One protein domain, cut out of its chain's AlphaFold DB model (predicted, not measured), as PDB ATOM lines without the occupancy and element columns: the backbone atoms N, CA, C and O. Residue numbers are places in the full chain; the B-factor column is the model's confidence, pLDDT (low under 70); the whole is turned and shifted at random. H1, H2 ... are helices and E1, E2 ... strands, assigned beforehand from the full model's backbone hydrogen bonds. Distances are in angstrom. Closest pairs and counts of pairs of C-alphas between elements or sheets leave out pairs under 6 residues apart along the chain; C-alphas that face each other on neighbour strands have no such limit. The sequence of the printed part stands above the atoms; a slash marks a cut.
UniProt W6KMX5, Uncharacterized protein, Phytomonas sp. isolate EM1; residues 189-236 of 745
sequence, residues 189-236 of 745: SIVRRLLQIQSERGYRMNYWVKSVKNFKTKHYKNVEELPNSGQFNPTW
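This is residues 189 to 236 of the 745 residues of an uncharacterized protein of Phytomonas sp. isolate EM1 (UniProt W6KMX5). A two-stranded antiparallel hairpin, E1 and E2, makes the long axis of this small domain, with the longer helix H1 set slantwise over it, nearer to E2 than to E1. The turn of the hairpin, residues 214 to 216, lies at one end of the whole, and the short helix H2 with the last printed residues lies at the other. The printed part has 48 residues with two named helices and two named strands, in the order H1, E1, E2, H2; the class is mixed, helices and strands. It is only just compact, close to loose, with a radius of gyration of the C-alphas of 11.3 A, and elongated, with spans of 32 by 21 by 16 A.

E1 is residues 207 to 213, 18.9 A from first to last C-alpha, and begins at C-alpha 207 at (155.696, 187.047, 95.631). E2 is residues 217 to 222, 16.1 A long in the same measure. H1, the longest helix, is residues 189 to 201, 18.3 A from first to last C-alpha, and begins at C-alpha 189 at (168.894, 180.535, 102.908). H2 is the four residues 229 to 232, ending at C-alpha 232 at (151.251, 190.975, 90.328).

E1 and E2 form a hairpin of antiparallel neighbour strands, with 149 degrees between their N-to-C directions. C-alphas 210 and 220 face each other at 4.6 A. N 209 and O 221, 2.8 A apart, and N 219 and O 211, 2.9 A apart, are within hydrogen-bond range. The closest C-alphas of H1 and E2 are those of Leu 194 and Tyr 220, 7.8 A apart, and the two centres are 11.4 A apart. The closest C-alphas of E1 and H2 are those of Tyr 207 and Phe 232, 8.0 A apart, with 14.3 A from centre to centre. H1 and H2 are apart. In H1 every O i to N i+4 pair is within hydrogen-bond range; H2 is too short for such a pair, and its one O i to N i+3 pair is within range.

The two C-alphas farthest apart are those of Lys 216 and Trp 236, 33.1 A. The printed part has no cut. The links H1 to E1 and E1 to E2 are tight, with 5 and 3 residues; the link E2 to H2 is short, with 6 residues. The mean pLDDT of the printed part is 73.1; the residues under 70 are 205, 213 to 217 and 227 to 236, and the mean of H2 is 50.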
ATOM      1  N   SER A 189     168.278 179.320 102.341       83.62
ATOM      2  CA  SER A 189     168.894 180.535 102.908       83.62
ATOM      3  C   SER A 189     168.251 181.802 102.347       83.62
ATOM      4  O   SER A 189     167.967 182.735 103.099       83.62
ATOM      5  N   ILE A 190     167.928 181.800 101.049       84.69
ATOM      6  CA  ILE A 190     167.146 182.864 100.409       84.69
ATOM      7  C   ILE A 190     165.753 182.930 101.045       84.69
ATOM      8  O   ILE A 190     165.354 184.001 101.477       84.69
ATOM      9  N   VAL A 191     165.050 181.802 101.194       85.94
ATOM     10  CA  VAL A 191     163.705 181.730 101.799       85.94
ATOM     11  C   VAL A 191     163.659 182.376 103.175       85.94
ATOM     12  O   VAL A 191     162.834 183.260 103.391       85.94
ATOM     13  N   ARG A 192     164.570 181.994 104.082       85.75
ATOM     14  CA  ARG A 192     164.649 182.600 105.419       85.75
ATOM     15  C   ARG A 192     164.844 184.112 105.342       85.75
ATOM     16  O   ARG A 192     164.157 184.841 106.049       85.75
ATOM     17  N   ARG A 193     165.723 184.590 104.453       88.25
ATOM     18  CA  ARG A 193     165.971 186.028 104.295       88.25
ATOM     19  C   ARG A 193     164.781 186.771 103.681       88.25
ATOM     20  O   ARG A 193     164.507 187.884 104.109       88.25
ATOM     21  N   LEU A 194     164.064 186.179 102.724       89.31
ATOM     22  CA  LEU A 194     162.867 186.789 102.134       89.31
ATOM     23  C   LEU A 194     161.710 186.839 103.132       89.31
ATOM     24  O   LEU A 194     161.106 187.893 103.265       89.31
ATOM     25  N   LEU A 195     161.449 185.763 103.881       85.88
ATOM     26  CA  LEU A 195     160.432 185.754 104.943       85.88
ATOM     27  C   LEU A 195     160.763 186.753 106.060       85.88
ATOM     28  O   LEU A 195     159.873 187.454 106.534       85.88
ATOM     29  N   GLN A 196     162.043 186.876 106.430       89.94
ATOM     30  CA  GLN A 196     162.504 187.911 107.354       89.94
ATOM     31  C   GLN A 196     162.203 189.316 106.809       89.94
ATOM     32  O   GLN A 196     161.548 190.092 107.495       89.94
ATOM     33  N   ILE A 197     162.602 189.628 105.568       88.88
ATOM     34  CA  ILE A 197     162.308 190.929 104.940       88.88
ATOM     35  C   ILE A 197     160.790 191.155 104.837       88.88
ATOM     36  O   ILE A 197     160.332 192.274 105.041       88.88
ATOM     37  N   GLN A 198     160.001 190.109 104.566       84.62
ATOM     38  CA  GLN A 198     158.538 190.179 104.521       84.62
ATOM     39  C   GLN A 198     157.956 190.625 105.866       84.62
ATOM     40  O   GLN A 198     157.133 191.536 105.904       84.62
ATOM     41  N   SER A 199     158.437 190.027 106.960       85.19
ATOM     42  CA  SER A 199     158.042 190.376 108.327       85.19
ATOM     43  C   SER A 199     158.542 191.761 108.750       85.19
ATOM     44  O   SER A 199     157.805 192.488 109.403       85.19
ATOM     45  N   GLU A 200     159.771 192.137 108.383       89.75
ATOM     46  CA  GLU A 200     160.373 193.445 108.698       89.75
ATOM     47  C   GLU A 200     159.690 194.603 107.950       89.75
ATOM     48  O   GLU A 200     159.662 195.728 108.443       89.75
ATOM     49  N   ARG A 201     159.159 194.346 106.747       86.81
ATOM     50  CA  ARG A 201     158.519 195.353 105.882       86.81
ATOM     51  C   ARG A 201     156.990 195.338 105.920       86.81
ATOM     52  O   ARG A 201     156.384 196.238 105.352       86.81
ATOM     53  N   GLY A 202     156.377 194.337 106.553       82.50
ATOM     54  CA  GLY A 202     154.920 194.194 106.629       82.50
ATOM     55  C   GLY A 202     154.239 193.819 105.305       82.50
ATOM     56  O   GLY A 202     153.051 194.098 105.147       82.50
ATOM     57  N   TYR A 203     154.958 193.207 104.354       82.06
ATOM     58  CA  TYR A 203     154.379 192.829 103.056       82.06
ATOM     59  C   TYR A 203     153.323 191.727 103.212       82.06
ATOM     60  O   TYR A 203     153.560 190.686 103.836       82.06
ATOM     61  N   ARG A 204     152.168 191.938 102.579       70.38
ATOM     62  CA  ARG A 204     151.014 191.025 102.583       70.38
ATOM     63  C   ARG A 204     151.152 189.909 101.537       70.38
ATOM     64  O   ARG A 204     150.514 188.867 101.657       70.38
ATOM     65  N   MET A 205     151.982 190.123 100.517       67.38
ATOM     66  CA  MET A 205     152.179 189.258  99.358       67.38
ATOM     67  C   MET A 205     153.478 188.458  99.452       67.38
ATOM     68  O   MET A 205     154.550 188.971  99.766       67.38
ATOM     69  N   ASN A 206     153.401 187.189  99.056       77.69
ATOM     70  CA  ASN A 206     154.514 186.235  99.157       77.69
ATOM     71  C   ASN A 206     155.387 186.200  97.906       77.69
ATOM     72  O   ASN A 206     156.166 185.267  97.732       77.69
ATOM     73  N   TYR A 207     155.193 187.142  96.990       75.25
ATOM     74  CA  TYR A 207     155.696 187.047  95.631       75.25
ATOM     75  C   TYR A 207     156.898 187.955  95.441       75.25
ATOM     76  O   TYR A 207     156.876 189.134  95.791       75.25
ATOM     77  N   TRP A 208     157.957 187.383  94.877       85.38
ATOM     78  CA  TRP A 208     159.260 188.020  94.798       85.38
ATOM     79  C   TRP A 208     159.791 188.004  93.371       85.38
ATOM     80  O   TRP A 208     159.871 186.963  92.708       85.38
ATOM     81  N   VAL A 209     160.199 189.180  92.907       83.88
ATOM     82  CA  VAL A 209     160.815 189.382  91.601       83.88
ATOM     83  C   VAL A 209     162.320 189.387  91.771       83.88
ATOM     84  O   VAL A 209     162.888 190.202  92.500       83.88
ATOM     85  N   LYS A 210     162.988 188.465  91.081       85.19
ATOM     86  CA  LYS A 210     164.444 188.422  91.039       85.19
ATOM     87  C   LYS A 210     164.952 189.509  90.090       85.19
ATOM     88  O   LYS A 210     164.843 189.376  88.875       85.19
ATOM     89  N   SER A 211     165.536 190.554  90.659       77.19
ATOM     90  CA  SER A 211     166.271 191.598  89.948       77.19
ATOM     91  C   SER A 211     167.777 191.326  90.016       77.19
ATOM     92  O   SER A 211     168.293 190.772  90.989       77.19
ATOM     93  N   VAL A 212     168.508 191.704  88.972       71.69
ATOM     94  CA  VAL A 212     169.974 191.644  88.966       71.69
ATOM     95  C   VAL A 212     170.474 193.076  88.890       71.69
ATOM     96  O   VAL A 212     170.196 193.766  87.912       71.69
ATOM     97  N   LYS A 213     171.196 193.529  89.919       60.00
ATOM     98  CA  LYS A 213     171.970 194.772  89.836       60.00
ATOM     99  C   LYS A 213     173.418 194.419  89.503       60.00
ATOM    100  O   LYS A 213     173.992 193.495  90.078       60.00
ATOM    101  N   ASN A 214     173.990 195.161  88.558       54.84
ATOM    102  CA  ASN A 214     175.417 195.159  88.219       54.84
ATOM    103  C   ASN A 214     176.006 193.758  87.944       54.84
ATOM    104  O   ASN A 214     177.146 193.484  88.314       54.84
ATOM    105  N   PHE A 215     175.215 192.857  87.344       52.22
ATOM    106  CA  PHE A 215     175.565 191.481  86.932       52.22
ATOM    107  C   PHE A 215     176.103 190.520  88.016       52.22
ATOM    108  O   PHE A 215     176.244 189.327  87.753       52.22
ATOM    109  N   LYS A 216     176.359 190.991  89.244       54.44
ATOM    110  CA  LYS A 216     176.996 190.217  90.324       54.44
ATOM    111  C   LYS A 216     176.079 189.963  91.520       54.44
ATOM    112  O   LYS A 216     176.189 188.905  92.136       54.44
ATOM    113  N   THR A 217     175.143 190.863  91.835       60.97
ATOM    114  CA  THR A 217     174.217 190.689  92.969       60.97
ATOM    115  C   THR A 217     172.779 190.431  92.520       60.97
ATOM    116  O   THR A 217     172.115 191.246  91.873       60.97
ATOM    117  N   LYS A 218     172.282 189.252  92.906       70.75
ATOM    118  CA  LYS A 218     170.904 188.796  92.690       70.75
ATOM    119  C   LYS A 218     170.057 189.292  93.861       70.75
ATOM    120  O   LYS A 218     170.102 188.708  94.940       70.75
ATOM    121  N   HIS A 219     169.313 190.370  93.648       82.00
ATOM    122  CA  HIS A 219     168.399 190.940  94.633       82.00
ATOM    123  C   HIS A 219     166.975 190.452  94.371       82.00
ATOM    124  O   HIS A 219     166.545 190.321  93.228       82.00
ATOM    125  N   TYR A 220     166.213 190.217  95.428       87.56
ATOM    126  CA  TYR A 220     164.780 189.979  95.315       87.56
ATOM    127  C   TYR A 220     164.060 191.229  95.790       87.56
ATOM    128  O   TYR A 220     164.429 191.778  96.826       87.56
ATOM    129  N   LYS A 221     163.063 191.657  95.021       89.69
ATOM    130  CA  LYS A 221     162.097 192.669  95.429       89.69
ATOM    131  C   LYS A 221     160.751 192.017  95.681       89.69
ATOM    132  O   LYS A 221     160.384 191.123  94.915       89.69
ATOM    133  N   ASN A 222     160.016 192.447  96.699       88.75
ATOM    134  CA  ASN A 222     158.616 192.043  96.818       88.75
ATOM    135  C   ASN A 222     157.805 192.668  95.666       88.75
ATOM    136  O   ASN A 222     158.153 193.744  95.179       88.75
ATOM    137  N   VAL A 223     156.736 192.018  95.209       78.12
ATOM    138  CA  VAL A 223     155.833 192.597  94.196       78.12
ATOM    139  C   VAL A 223     155.180 193.906  94.655       78.12
ATOM    140  O   VAL A 223     154.879 194.756  93.821       78.12
ATOM    141  N   GLU A 224     155.041 194.115  95.965       77.12
ATOM    142  CA  GLU A 224     154.600 195.384  96.560       77.12
ATOM    143  C   GLU A 224     155.637 196.524  96.412       77.12
ATOM    144  O   GLU A 224     155.257 197.688  96.476       77.12
ATOM    145  N   GLU A 225     156.925 196.231  96.146       81.06
ATOM    146  CA  GLU A 225     157.971 197.235  95.830       81.06
ATOM    147  C   GLU A 225     157.977 197.696  94.356       81.06
ATOM    148  O   GLU A 225     158.905 198.398  93.922       81.06
ATOM    149  N   LEU A 226     157.030 197.227  93.544       76.81
ATOM    150  CA  LEU A 226     156.968 197.562  92.125       76.81
ATOM    151  C   LEU A 226     155.980 198.709  91.882       76.81
ATOM    152  O   LEU A 226     154.938 198.738  92.534       76.81
ATOM    153  N   PRO A 227     156.251 199.609  90.910       63.34
ATOM    154  CA  PRO A 227     155.374 200.747  90.611       63.34
ATOM    155  C   PRO A 227     153.910 200.360  90.366       63.34
ATOM    156  O   PRO A 227     153.009 201.114  90.706       63.34
ATOM    157  N   ASN A 228     153.688 199.154  89.832       59.25
ATOM    158  CA  ASN A 228     152.374 198.615  89.507       59.25
ATOM    159  C   ASN A 228     152.106 197.321  90.303       59.25
ATOM    160  O   ASN A 228     151.884 196.262  89.717       59.25
ATOM    161  N   SER A 229     152.171 197.367  91.635       50.62
ATOM    162  CA  SER A 229     152.013 196.187  92.510       50.62
ATOM    163  C   SER A 229     150.741 195.363  92.233       50.62
ATOM    164  O   SER A 229     150.781 194.131  92.255       50.62
ATOM    165  N   GLY A 230     149.635 196.024  91.865       50.00
ATOM    166  CA  GLY A 230     148.379 195.381  91.456       50.00
ATOM    167  C   GLY A 230     148.502 194.439  90.249       50.00
ATOM    168  O   GLY A 230     147.758 193.463  90.167       50.00
ATOM    169  N   GLN A 231     149.490 194.646  89.366       48.66
ATOM    170  CA  GLN A 231     149.728 193.780  88.203       48.66
ATOM    171  C   GLN A 231     150.243 192.384  88.573       48.66
ATOM    172  O   GLN A 231     150.253 191.470  87.748       48.66
ATOM    173  N   PHE A 232     150.658 192.203  89.825       50.81
ATOM    174  CA  PHE A 232     151.251 190.975  90.328       50.81
ATOM    175  C   PHE A 232     150.470 190.419  91.522       50.81
ATOM    176  O   PHE A 232     151.084 189.875  92.433       50.81
ATOM    177  N   ASN A 233     149.131 190.514  91.516       48.97
ATOM    178  CA  ASN A 233     148.257 189.746  92.414       48.97
ATOM    179  C   ASN A 233     148.030 188.329  91.839       48.97
ATOM    180  O   ASN A 233     147.186 188.141  90.954       48.97
ATOM    181  N   PRO A 234     148.751 187.288  92.294       46.09
ATOM    182  CA  PRO A 234     148.806 186.023  91.566       46.09
ATOM    183  C   PRO A 234     147.770 185.028  92.084       46.09
ATOM    184  O   PRO A 234     147.443 184.079  91.379       46.09
ATOM    185  N   THR A 235     147.151 185.299  93.235       42.97
ATOM    186  CA  THR A 235     145.845 184.738  93.610       42.97
ATOM    187  C   THR A 235     144.820 184.965  92.501       42.97
ATOM    188  O   THR A 235     144.072 184.051  92.160       42.97
ATOM    189  N   TRP A 236     144.832 186.143  91.866       48.31
ATOM    190  CA  TRP A 236     144.078 186.376  90.634       48.31
ATOM    191  C   TRP A 236     144.750 185.732  89.421       48.31
ATOM    192  O   TRP A 236     144.135 184.875  88.794       48.31
TER     193      TRP A 236